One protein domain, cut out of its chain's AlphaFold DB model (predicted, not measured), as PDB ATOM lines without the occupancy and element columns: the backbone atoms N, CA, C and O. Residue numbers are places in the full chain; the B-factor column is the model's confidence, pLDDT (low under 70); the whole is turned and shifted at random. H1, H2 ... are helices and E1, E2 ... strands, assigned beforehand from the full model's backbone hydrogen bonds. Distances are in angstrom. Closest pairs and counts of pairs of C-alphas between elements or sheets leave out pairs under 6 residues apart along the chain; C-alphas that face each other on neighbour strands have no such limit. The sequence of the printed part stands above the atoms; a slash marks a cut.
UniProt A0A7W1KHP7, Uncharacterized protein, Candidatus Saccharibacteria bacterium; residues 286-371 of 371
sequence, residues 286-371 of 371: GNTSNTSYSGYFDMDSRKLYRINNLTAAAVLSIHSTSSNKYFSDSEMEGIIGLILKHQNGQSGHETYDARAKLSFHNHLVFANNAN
ATOM      1  N   GLY A 286     -28.999  18.324   3.732       92.31
ATOM      2  CA  GLY A 286     -28.773  19.387   2.750       92.31
ATOM      3  C   GLY A 286     -29.902  20.412   2.718       92.31
ATOM      4  O   GLY A 286     -31.056  20.019   2.556       92.31
ATOM      5  N   ASN A 287     -29.582  21.701   2.869       91.25
ATOM      6  CA  ASN A 287     -30.563  22.790   2.814       91.25
ATOM      7  C   ASN A 287     -30.475  23.579   1.503       91.25
ATOM      8  O   ASN A 287     -29.460  23.547   0.816       91.25
ATOM      9  N   THR A 288     -31.531  24.322   1.181       92.62
ATOM     10  CA  THR A 288     -31.647  25.102  -0.062       92.62
ATOM     11  C   THR A 288     -30.759  26.345  -0.114       92.62
ATOM     12  O   THR A 288     -30.648  26.971  -1.164       92.62
ATOM     13  N   SER A 289     -30.137  26.712   1.008       91.38
ATOM     14  CA  SER A 289     -29.199  27.835   1.117       91.38
ATOM     15  C   SER A 289     -27.741  27.412   0.932       91.38
ATOM     16  O   SER A 289     -26.851  28.243   1.089       91.38
ATOM     17  N   ASN A 290     -27.487  26.134   0.639       89.12
ATOM     18  CA  ASN A 290     -26.156  25.562   0.459       89.12
ATOM     19  C   ASN A 290     -25.221  25.718   1.681       89.12
ATOM     20  O   ASN A 290     -24.002  25.748   1.537       89.12
ATOM     21  N   THR A 291     -25.770  25.838   2.896       91.56
ATOM     22  CA  THR A 291     -24.985  25.963   4.145       91.56
ATOM     23  C   THR A 291     -24.907  24.658   4.935       91.56
ATOM     24  O   THR A 291     -24.091  24.521   5.847       91.56
ATOM     25  N   SER A 292     -25.718  23.670   4.565       93.56
ATOM     26  CA  SER A 292     -25.621  22.290   5.029       93.56
ATOM     27  C   SER A 292     -25.758  21.338   3.846       93.56
ATOM     28  O   SER A 292     -26.382  21.671   2.840       93.56
ATOM     29  N   TYR A 293     -25.175  20.145   3.976       96.81
ATOM     30  CA  TYR A 293     -25.024  19.204   2.867       96.81
ATOM     31  C   TYR A 293     -25.587  17.826   3.203       96.81
ATOM     32  O   TYR A 293     -25.298  17.261   4.269       96.81
ATOM     33  N   SER A 294     -26.325  17.258   2.253       97.44
ATOM     34  CA  SER A 294     -26.721  15.857   2.243       97.44
ATOM     35  C   SER A 294     -25.488  14.957   2.274       97.44
ATOM     36  O   SER A 294     -24.393  15.339   1.860       97.44
ATOM     37  N   GLY A 295     -25.641  13.769   2.841       97.94
ATOM     38  CA  GLY A 295     -24.545  12.851   3.100       97.94
ATOM     39  C   GLY A 295     -24.734  11.504   2.417       97.94
ATOM     40  O   GLY A 295     -25.785  10.883   2.567       97.94
ATOM     41  N   TYR A 296     -23.693  11.055   1.725       98.38
ATOM     42  CA  TYR A 296     -23.550   9.720   1.159       98.38
ATOM     43  C   TYR A 296     -22.740   8.843   2.112       98.38
ATOM     44  O   TYR A 296     -21.642   9.229   2.519       98.38
ATOM     45  N   PHE A 297     -23.264   7.680   2.482       97.94
ATOM     46  CA  PHE A 297     -22.474   6.661   3.163       97.94
ATOM     47  C   PHE A 297     -21.860   5.707   2.142       97.94
ATOM     48  O   PHE A 297     -22.568   5.147   1.312       97.94
ATOM     49  N   ASP A 298     -20.552   5.506   2.223       96.31
ATOM     50  CA  ASP A 298     -19.869   4.492   1.424       96.31
ATOM     51  C   ASP A 298     -20.245   3.078   1.892       96.31
ATOM     52  O   ASP A 298     -20.284   2.818   3.095       96.31
ATOM     53  N   MET A 299     -20.518   2.173   0.949       94.75
ATOM     54  CA  MET A 299     -20.914   0.790   1.237       94.75
ATOM     55  C   MET A 299     -19.802   0.018   1.944       94.75
ATOM     56  O   MET A 299     -20.079  -0.732   2.882       94.75
ATOM     57  N   ASP A 300     -18.551   0.242   1.539       93.81
ATOM     58  CA  ASP A 300     -17.428  -0.575   1.993       93.81
ATOM     59  C   ASP A 300     -16.840  -0.032   3.300       93.81
ATOM     60  O   ASP A 300     -16.799  -0.726   4.320       93.81
ATOM     61  N   SER A 301     -16.434   1.242   3.313       94.44
ATOM     62  CA  SER A 301     -15.818   1.864   4.493       94.44
ATOM     63  C   SER A 301     -16.825   2.369   5.524       94.44
ATOM     64  O   SER A 301     -16.438   2.672   6.657       94.44
ATOM     65  N   ARG A 302     -18.109   2.493   5.150       95.19
ATOM     66  CA  ARG A 302     -19.199   3.004   6.005       95.19
ATOM     67  C   ARG A 302     -18.986   4.458   6.443       95.19
ATOM     68  O   ARG A 302     -19.653   4.949   7.359       95.19
ATOM     69  N   LYS A 303     -18.049   5.167   5.803       96.62
ATOM     70  CA  LYS A 303     -17.755   6.579   6.063       96.62
ATOM     71  C   LYS A 303     -18.804   7.475   5.414       96.62
ATOM     72  O   LYS A 303     -19.333   7.169   4.350       96.62
ATOM     73  N   LEU A 304     -19.089   8.597   6.075       97.69
ATOM     74  CA  LEU A 304     -20.000   9.628   5.587       97.69
ATOM     75  C   LEU A 304     -19.234  10.677   4.777       97.69
ATOM     76  O   LEU A 304     -18.346  11.339   5.310       97.69
ATOM     77  N   TYR A 305     -19.665  10.904   3.542       98.19
ATOM     78  CA  TYR A 305     -19.169  11.942   2.649       98.19
ATOM     79  C   TYR A 305     -20.263  12.984   2.423       98.19
ATOM     80  O   TYR A 305     -21.399  12.648   2.096       98.19
ATOM     81  N   ARG A 306     -19.950  14.266   2.630       98.06
ATOM     82  CA  ARG A 306     -20.893  15.368   2.385       98.06
ATOM     83  C   ARG A 306     -20.913  15.704   0.901       98.06
ATOM     84  O   ARG A 306     -19.845  15.840   0.321       98.06
ATOM     85  N   ILE A 307     -22.098  15.854   0.319       98.38
ATOM     86  CA  ILE A 307     -22.313  16.113  -1.107       98.38
ATOM     87  C   ILE A 307     -22.382  17.624  -1.345       98.38
ATOM     88  O   ILE A 307     -23.322  18.289  -0.912       98.38
ATOM     89  N   ASN A 308     -21.394  18.165  -2.049       97.19
ATOM     90  CA  ASN A 308     -21.358  19.548  -2.515       97.19
ATOM     91  C   ASN A 308     -20.603  19.635  -3.854       97.19
ATOM     92  O   ASN A 308     -20.099  18.628  -4.350       97.19
ATOM     93  N   ASN A 309     -20.505  20.835  -4.429       94.94
ATOM     94  CA  ASN A 309     -19.870  21.041  -5.737       94.94
ATOM     95  C   ASN A 309     -18.395  20.593  -5.789       94.94
ATOM     96  O   ASN A 309     -17.906  20.258  -6.862       94.94
ATOM     97  N   LEU A 310     -17.689  20.567  -4.653       96.69
ATOM     98  CA  LEU A 310     -16.283  20.153  -4.569       96.69
ATOM     99  C   LEU A 310     -16.128  18.639  -4.375       96.69
ATOM    100  O   LEU A 310     -15.119  18.063  -4.770       96.69
ATOM    101  N   THR A 311     -17.103  17.987  -3.743       97.75
ATOM    102  CA  THR A 311     -17.009  16.575  -3.342       97.75
ATOM    103  C   THR A 311     -17.824  15.631  -4.218       97.75
ATOM    104  O   THR A 311     -17.611  14.425  -4.141       97.75
ATOM    105  N   ALA A 312     -18.733  16.134  -5.059       97.94
ATOM    106  CA  ALA A 312     -19.639  15.309  -5.862       97.94
ATOM    107  C   ALA A 312     -18.906  14.286  -6.748       97.94
ATOM    108  O   ALA A 312     -19.233  13.104  -6.707       97.94
ATOM    109  N   ALA A 313     -17.866  14.712  -7.473       98.12
ATOM    110  CA  ALA A 313     -17.069  13.816  -8.314       98.12
ATOM    111  C   ALA A 313     -16.351  12.728  -7.494       98.12
ATOM    112  O   ALA A 313     -16.297  11.570  -7.901       98.12
ATOM    113  N   ALA A 314     -15.849  13.078  -6.304       98.06
ATOM    114  CA  ALA A 314     -15.226  12.114  -5.402       98.06
ATOM    115  C   ALA A 314     -16.247  11.100  -4.865       98.06
ATOM    116  O   ALA A 314     -15.953   9.909  -4.828       98.06
ATOM    117  N   VAL A 315     -17.455  11.543  -4.501       98.25
ATOM    118  CA  VAL A 315     -18.544  10.649  -4.073       98.25
ATOM    119  C   VAL A 315     -18.933   9.680  -5.193       98.25
ATOM    120  O   VAL A 315     -19.089   8.494  -4.925       98.25
ATOM    121  N   LEU A 316     -19.034  10.151  -6.440       98.44
ATOM    122  CA  LEU A 316     -19.329   9.294  -7.594       98.44
ATOM    123  C   LEU A 316     -18.219   8.273  -7.867       98.44
ATOM    124  O   LEU A 316     -18.518   7.121  -8.159       98.44
ATOM    125  N   SER A 317     -16.953   8.664  -7.712       98.00
ATOM    126  CA  SER A 317     -15.809   7.749  -7.833       98.00
ATOM    127  C   SER A 317     -15.783   6.687  -6.723       98.00
ATOM    128  O   SER A 317     -15.514   5.511  -6.967       98.00
ATOM    129  N   ILE A 318     -16.130   7.074  -5.490       97.56
ATOM    130  CA  ILE A 318     -16.302   6.121  -4.386       97.56
ATOM    131  C   ILE A 318     -17.438   5.150  -4.719       97.56
ATOM    132  O   ILE A 318     -17.252   3.946  -4.629       97.56
ATOM    133  N   HIS A 319     -18.590   5.659  -5.162       97.75
ATOM    134  CA  HIS A 319     -19.738   4.830  -5.521       97.75
ATOM    135  C   HIS A 319     -19.437   3.840  -6.653       97.75
ATOM    136  O   HIS A 319     -19.823   2.675  -6.568       97.75
ATOM    137  N   SER A 320     -18.727   4.281  -7.695       96.94
ATOM    138  CA  SER A 320     -18.440   3.439  -8.858       96.94
ATOM    139  C   SER A 320     -17.546   2.250  -8.524       96.94
ATOM    140  O   SER A 320     -17.684   1.193  -9.145       96.94
ATOM    141  N   THR A 321     -16.692   2.412  -7.512       95.62
ATOM    142  CA  THR A 321     -15.779   1.385  -7.001       95.62
ATOM    143  C   THR A 321     -16.344   0.583  -5.824       95.62
ATOM    144  O   THR A 321     -15.769  -0.452  -5.489       95.62
ATOM    145  N   SER A 322     -17.468   1.007  -5.231       94.19
ATOM    146  CA  SER A 322     -18.100   0.312  -4.106       94.19
ATOM    147  C   SER A 322     -18.585  -1.091  -4.485       94.19
ATOM    148  O   SER A 322     -19.243  -1.291  -5.512       94.19
ATOM    149  N   SER A 323     -18.368  -2.058  -3.593       86.12
ATOM    150  CA  SER A 323     -19.005  -3.371  -3.715       86.12
ATOM    151  C   SER A 323     -20.515  -3.296  -3.421       86.12
ATOM    152  O   SER A 323     -20.977  -2.470  -2.633       86.12
ATOM    153  N   ASN A 324     -21.310  -4.170  -4.054       85.31
ATOM    154  CA  ASN A 324     -22.753  -4.318  -3.796       85.31
ATOM    155  C   ASN A 324     -23.580  -3.019  -3.925       85.31
ATOM    156  O   ASN A 324     -24.544  -2.816  -3.180       85.31
ATOM    157  N   LYS A 325     -23.216  -2.127  -4.857       91.00
ATOM    158  CA  LYS A 325     -24.007  -0.923  -5.145       91.00
ATOM    159  C   LYS A 325     -25.419  -1.289  -5.608       91.00
ATOM    160  O   LYS A 325     -25.596  -2.148  -6.466       91.00
ATOM    161  N   TYR A 326     -26.418  -0.640  -5.012       95.00
ATOM    162  CA  TYR A 326     -27.826  -0.862  -5.351       95.00
ATOM    163  C   TYR A 326     -28.274  -0.032  -6.556       95.00
ATOM    164  O   TYR A 326     -28.921  -0.551  -7.458       95.00
ATOM    165  N   PHE A 327     -27.919   1.253  -6.570       97.62
ATOM    166  CA  PHE A 327     -28.124   2.111  -7.734       97.62
ATOM    167  C   PHE A 327     -26.965   1.939  -8.713       97.62
ATOM    168  O   PHE A 327     -25.827   1.712  -8.299       97.62
ATOM    169  N   SER A 328     -27.256   2.051 -10.007       97.62
ATOM    170  CA  SER A 328     -26.217   2.140 -11.034       97.62
ATOM    171  C   SER A 328     -25.464   3.474 -10.956       97.62
ATOM    172  O   SER A 328     -25.960   4.453 -10.394       97.62
ATOM    173  N   ASP A 329     -24.286   3.544 -11.583       98.06
ATOM    174  CA  ASP A 329     -23.476   4.772 -11.599       98.06
ATOM    175  C   ASP A 329     -24.240   5.950 -12.218       98.06
ATOM    176  O   ASP A 329     -24.223   7.055 -11.676       98.06
ATOM    177  N   SER A 330     -24.985   5.693 -13.297       98.25
ATOM    178  CA  SER A 330     -25.817   6.702 -13.960       98.25
ATOM    179  C   SER A 330     -26.974   7.176 -13.072       98.25
ATOM    180  O   SER A 330     -27.266   8.372 -13.008       98.25
ATOM    181  N   GLU A 331     -27.619   6.269 -12.333       98.25
ATOM    182  CA  GLU A 331     -28.666   6.656 -11.384       98.25
ATOM    183  C   GLU A 331     -28.108   7.479 -10.226       98.25
ATOM    184  O   GLU A 331     -28.723   8.473  -9.838       98.25
ATOM    185  N   MET A 332     -26.949   7.097  -9.682       98.56
ATOM    186  CA  MET A 332     -26.315   7.842  -8.596       98.56
ATOM    187  C   MET A 332     -25.835   9.222  -9.058       98.56
ATOM    188  O   MET A 332     -25.998  10.195  -8.322       98.56
ATOM    189  N   GLU A 333     -25.328   9.347 -10.287       98.69
ATOM    190  CA  GLU A 333     -25.031  10.640 -10.914       98.69
ATOM    191  C   GLU A 333     -26.278  11.527 -10.986       98.69
ATOM    192  O   GLU A 333     -26.253  12.676 -10.532       98.69
ATOM    193  N   GLY A 334     -27.403  10.975 -11.449       98.62
ATOM    194  CA  GLY A 334     -28.687  11.675 -11.462       98.62
ATOM    195  C   GLY A 334     -29.159  12.092 -10.064       98.62
ATOM    196  O   GLY A 334     -29.572  13.238  -9.862       98.62
ATOM    197  N   ILE A 335     -29.060  11.194  -9.076       98.69
ATOM    198  CA  ILE A 335     -29.411  11.467  -7.674       98.69
ATOM    199  C   ILE A 335     -28.561  12.617  -7.123       98.69
ATOM    200  O   ILE A 335     -29.107  13.578  -6.576       98.69
ATOM    201  N   ILE A 336     -27.236  12.558  -7.286       98.62
ATOM    202  CA  ILE A 336     -26.317  13.587  -6.789       98.62
ATOM    203  C   ILE A 336     -26.559  14.921  -7.496       98.62
ATOM    204  O   ILE A 336     -26.635  15.952  -6.824       98.62
ATOM    205  N   GLY A 337     -26.772  14.921  -8.813       98.62
ATOM    206  CA  GLY A 337     -27.104  16.131  -9.565       98.62
ATOM    207  C   GLY A 337     -28.374  16.820  -9.052       98.62
ATOM    208  O   GLY A 337     -28.388  18.034  -8.843       98.62
ATOM    209  N   LEU A 338     -29.432  16.054  -8.774       98.50
ATOM    210  CA  LEU A 338     -30.689  16.578  -8.222       98.50
ATOM    211  C   LEU A 338     -30.548  17.067  -6.771       98.50
ATOM    212  O   LEU A 338     -31.173  18.060  -6.393       98.50
ATOM    213  N   ILE A 339     -29.700  16.425  -5.966       98.00
ATOM    214  CA  ILE A 339     -29.364  16.896  -4.615       98.00
ATOM    215  C   ILE A 339     -28.623  18.232  -4.673       98.00
ATOM    216  O   ILE A 339     -28.947  19.145  -3.915       98.00
ATOM    217  N   LEU A 340     -27.664  18.388  -5.586       98.19
ATOM    218  CA  LEU A 340     -26.974  19.663  -5.771       98.19
ATOM    219  C   LEU A 340     -27.945  20.753  -6.235       98.19
ATOM    220  O   LEU A 340     -27.885  21.864  -5.714       98.19
ATOM    221  N   LYS A 341     -28.887  20.453  -7.140       97.94
ATOM    222  CA  LYS A 341     -29.951  21.404  -7.517       97.94
ATOM    223  C   LYS A 341     -30.769  21.855  -6.307       97.94
ATOM    224  O   LYS A 341     -30.906  23.059  -6.096       97.94
ATOM    225  N   HIS A 342     -31.220  20.913  -5.471       95.88
ATOM    226  CA  HIS A 342     -31.919  21.225  -4.219       95.88
ATOM    227  C   HIS A 342     -31.120  22.209  -3.364       95.88
ATOM    228  O   HIS A 342     -31.638  23.242  -2.942       95.88
ATOM    229  N   GLN A 343     -29.844  21.884  -3.137       96.31
ATOM    230  CA  GLN A 343     -28.970  22.645  -2.253       96.31
ATOM    231  C   GLN A 343     -28.638  24.039  -2.790       96.31
ATOM    232  O   GLN A 343     -28.357  24.934  -2.006       96.31
ATOM    233  N   ASN A 344     -28.737  24.249  -4.104       95.69
ATOM    234  CA  ASN A 344     -28.562  25.544  -4.762       95.69
ATOM    235  C   ASN A 344     -29.899  26.284  -4.987       95.69
ATOM    236  O   ASN A 344     -30.029  27.081  -5.916       95.69
ATOM    237  N   GLY A 345     -30.916  26.008  -4.165       94.38
ATOM    238  CA  GLY A 345     -32.192  26.732  -4.169       94.38
ATOM    239  C   GLY A 345     -33.204  26.281  -5.226       94.38
ATOM    240  O   GLY A 345     -34.313  26.806  -5.264       94.38
ATOM    241  N   GLN A 346     -32.875  25.287  -6.053       95.62
ATOM    242  CA  GLN A 346     -33.744  24.784  -7.121       95.62
ATOM    243  C   GLN A 346     -34.476  23.524  -6.654       95.62
ATOM    244  O   GLN A 346     -34.116  22.405  -7.016       95.62
ATOM    245  N   SER A 347     -35.479  23.699  -5.790       93.50
ATOM    246  CA  SER A 347     -36.251  22.583  -5.228       93.50
ATOM    247  C   SER A 347     -37.473  22.230  -6.078       93.50
ATOM    248  O   SER A 347     -38.312  23.082  -6.353       93.50
ATOM    249  N   GLY A 348     -37.599  20.947  -6.407       92.25
ATOM    250  CA  GLY A 348     -38.745  20.341  -7.093       92.25
ATOM    251  C   GLY A 348     -39.053  18.946  -6.542       92.25
ATOM    252  O   GLY A 348     -38.306  18.426  -5.705       92.25
ATOM    253  N   HIS A 349     -40.145  18.321  -6.992       93.00
ATOM    254  CA  HIS A 349     -40.516  16.965  -6.557       93.00
ATOM    255  C   HIS A 349     -39.379  15.960  -6.779       93.00
ATOM    256  O   HIS A 349     -39.036  15.210  -5.866       93.00
ATOM    257  N   GLU A 350     -38.729  16.035  -7.935       95.75
ATOM    258  CA  GLU A 350     -37.588  15.222  -8.338       95.75
ATOM    259  C   GLU A 350     -36.393  15.362  -7.383       95.75
ATOM    260  O   GLU A 350     -35.663  14.402  -7.139       95.75
ATOM    261  N   THR A 351     -36.216  16.532  -6.767       96.19
ATOM    262  CA  THR A 351     -35.119  16.754  -5.816       96.19
ATOM    263  C   THR A 351     -35.373  16.092  -4.460       96.19
ATOM    264  O   THR A 351     -34.451  15.545  -3.853       96.19
ATOM    265  N   TYR A 352     -36.630  16.061  -4.005       95.06
ATOM    266  CA  TYR A 352     -37.029  15.297  -2.818       95.06
ATOM    267  C   TYR A 352     -37.002  13.788  -3.088       95.06
ATOM    268  O   TYR A 352     -36.632  13.014  -2.208       95.06
ATOM    269  N   ASP A 353     -37.333  13.367  -4.311       96.12
ATOM    270  CA  ASP A 353     -37.236  11.970  -4.748       96.12
ATOM    271  C   ASP A 353     -35.779  11.493  -4.742       96.12
ATOM    272  O   ASP A 353     -35.484  10.412  -4.234       96.12
ATOM    273  N   ALA A 354     -34.844  12.320  -5.217       97.62
ATOM    274  CA  ALA A 354     -33.413  12.029  -5.153       97.62
ATOM    275  C   ALA A 354     -32.904  11.897  -3.708       97.62
ATOM    276  O   ALA A 354     -32.187  10.948  -3.389       97.62
ATOM    277  N   ARG A 355     -33.320  12.791  -2.797       96.56
ATOM    278  CA  ARG A 355     -32.981  12.695  -1.362       96.56
ATOM    279  C   ARG A 355     -33.573  11.435  -0.723       96.56
ATOM    280  O   ARG A 355     -32.899  10.777   0.069       96.56
ATOM    281  N   ALA A 356     -34.784  11.037  -1.116       95.94
ATOM    282  CA  ALA A 356     -35.389   9.779  -0.689       95.94
ATOM    283  C   ALA A 356     -34.617   8.551  -1.208       95.94
ATOM    284  O   ALA A 356     -34.308   7.657  -0.421       95.94
ATOM    285  N   LYS A 357     -34.219   8.528  -2.486       97.94
ATOM    286  CA  LYS A 357     -33.372   7.458  -3.043       97.94
ATOM    287  C   LYS A 357     -32.010   7.383  -2.348       97.94
ATOM    288  O   LYS A 357     -31.597   6.297  -1.948       97.94
ATOM    289  N   LEU A 358     -31.360   8.523  -2.092       98.00
ATOM    290  CA  LEU A 358     -30.132   8.566  -1.289       98.00
ATOM    291  C   LEU A 358     -30.359   7.996   0.119       98.00
ATOM    292  O   LEU A 358     -29.499   7.293   0.648       98.00
ATOM    293  N   SER A 359     -31.521   8.252   0.727       97.12
ATOM    294  CA  SER A 359     -31.857   7.649   2.019       97.12
ATOM    295  C   SER A 359     -31.921   6.121   1.940       97.12
ATOM    296  O   SER A 359     -31.401   5.468   2.839       97.12
ATOM    297  N   PHE A 360     -32.476   5.542   0.868       97.75
ATOM    298  CA  PHE A 360     -32.526   4.089   0.679       97.75
ATOM    299  C   PHE A 360     -31.129   3.484   0.544       97.75
ATOM    300  O   PHE A 360     -30.837   2.500   1.223       97.75
ATOM    301  N   HIS A 361     -30.250   4.117  -0.240       97.81
ATOM    302  CA  HIS A 361     -28.832   3.747  -0.306       97.81
ATOM    303  C   HIS A 361     -28.195   3.761   1.086       97.81
ATOM    304  O   HIS A 361     -27.650   2.762   1.545       97.81
ATOM    305  N   ASN A 362     -28.332   4.874   1.810       97.75
ATOM    306  CA  ASN A 362     -27.765   4.990   3.147       97.75
ATOM    307  C   ASN A 362     -28.352   3.935   4.101       97.75
ATOM    308  O   ASN A 362     -27.631   3.397   4.931       97.75
ATOM    309  N   HIS A 363     -29.647   3.625   4.016       97.62
ATOM    310  CA  HIS A 363     -30.264   2.589   4.844       97.62
ATOM    311  C   HIS A 363     -29.699   1.197   4.528       97.62
ATOM    312  O   HIS A 363     -29.486   0.429   5.463       97.62
ATOM    313  N   LEU A 364     -29.378   0.890   3.265       96.75
ATOM    314  CA  LEU A 364     -28.711  -0.364   2.897       96.75
ATOM    315  C   LEU A 364     -27.325  -0.508   3.520       96.75
ATOM    316  O   LEU A 364     -27.021  -1.580   4.034       96.75
ATOM    317  N   VAL A 365     -26.514   0.555   3.557       97.00
ATOM    318  CA  VAL A 365     -25.200   0.519   4.235       97.00
ATOM    319  C   VAL A 365     -25.365   0.072   5.696       97.00
ATOM    320  O   VAL A 365     -24.603  -0.746   6.210       97.00
ATOM    321  N   PHE A 366     -26.391   0.589   6.377       96.62
ATOM    322  CA  PHE A 366     -26.651   0.283   7.784       96.62
ATOM    323  C   PHE A 366     -27.273  -1.106   7.962       96.62
ATOM    324  O   PHE A 366     -26.923  -1.800   8.916       96.62
ATOM    325  N   ALA A 367     -28.136  -1.534   7.038       95.44
ATOM    326  CA  ALA A 367     -28.682  -2.886   7.019       95.44
ATOM    327  C   ALA A 367     -27.578  -3.933   6.814       95.44
ATOM    328  O   ALA A 367     -27.495  -4.881   7.586       95.44
ATOM    329  N   ASN A 368     -26.669  -3.712   5.861       93.69
ATOM    330  CA  ASN A 368     -25.523  -4.590   5.607       93.69
ATOM    331  C   ASN A 368     -24.543  -4.640   6.780       93.69
ATOM    332  O   ASN A 368     -23.883  -5.651   6.985       93.69
ATOM    333  N   ASN A 369     -24.441  -3.566   7.565       92.75
ATOM    334  CA  ASN A 369     -23.645  -3.574   8.787       92.75
ATOM    335  C   ASN A 369     -24.317  -4.362   9.930       92.75
ATOM    336  O   ASN A 369     -23.630  -4.945  10.768       92.75
ATOM    337  N   ALA A 370     -25.650  -4.318  10.010       90.31
ATOM    338  CA  ALA A 370     -26.425  -4.996  11.047       90.31
ATOM    339  C   ALA A 370     -26.565  -6.508  10.790       90.31
ATOM    340  O   ALA A 370     -26.495  -7.302  11.736       90.31
ATOM    341  N   ASN A 371     -26.747  -6.891   9.526       83.31
ATOM    342  CA  ASN A 371     -26.740  -8.279   9.063       83.31
ATOM    343  C   ASN A 371     -25.353  -8.883   9.256       83.31
ATOM    344  O   ASN A 371     -25.263  -9.990   9.833       83.31
TER     345      ASN A 371
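This is residues 286 to 371 of the 371 residues of an uncharacterized protein of Candidatus Saccharibacteria bacterium (UniProt A0A7W1KHP7). A short two-stranded hairpin, E1 and E2, fills the gap between two helices, H1 near one face of it and H3 alongside E1. H2 sits across from the hairpin and touches both H1 and H3, and the three helices with the hairpin make a small ring of parts. H1 and H2 run side by side in opposite directions, while H3, the longest helix, crosses H2 with its early residues and runs on past E1, giving most of the length. The printed part has 86 residues, with two named strands followed by three named helices in the order E1, E2, H1, H2, H3; the strands are antiparallel and the class is mostly helix. The whole is compact, with a radius of gyration of the C-alphas of 12.2 A, and elongated, spanning 37 by 23 by 23 A.

Find C-alpha 295 at (-24.545, 12.851, 3.100), where strand E1 begins; it covers residues 295 to 297, 6.5 A long. Strand E2 follows at residues 304 to 306, 6.6 A long. Helix H1 is residues 312 to 321, 14.5 A long, and H2 is residues 329 to 343, 20.9 A long. Look for C-alpha 349 at (-40.516, 16.965, -6.557); from there H3 runs to C-alpha 370 at (-26.425, -4.996, 11.047), 31.5 A away.

Begin at the hairpin of E1 and E2, antiparallel at 150 degrees, where N 296 and O 305 are within hydrogen-bond range at 2.8 A, as are N 305 and O 296 at 2.8 A. The closest C-alphas of E1 and H3 are those of Phe 297 and Asn 362, 5.5 A apart. The closest of E2 and H1 are those of Tyr 305 and Val 315, 6.9 A apart. H1 and H2 form a helical hairpin: they touch, closest at the C-alphas of Ser 320 and Asp 329, 5.9 A apart, at a shallow tilt of 24 degrees, opposite ways. H3 touches H2 with residues 350 to 358 alone, closest at the C-alphas of Ile 335 and Ala 354, 4.8 A apart, at a steep tilt of 59 degrees, opposite ways. H1 and H3 are apart, and H2 is apart from E1 and E2. In H1, H2 and H3 every O i to N i+4 pair is within hydrogen-bond range.

The two C-alphas farthest apart are those of Gly 345 and Asn 371, 37.8 A. The printed part has no cut and ends at residue 371, the chain's last. The links E2 to H1 and H2 to H3 are tight, those from E1 to E2 and H1 to H2 are short, and none is long. The mean pLDDT of the printed part is 95.8, and no printed residue is under 70.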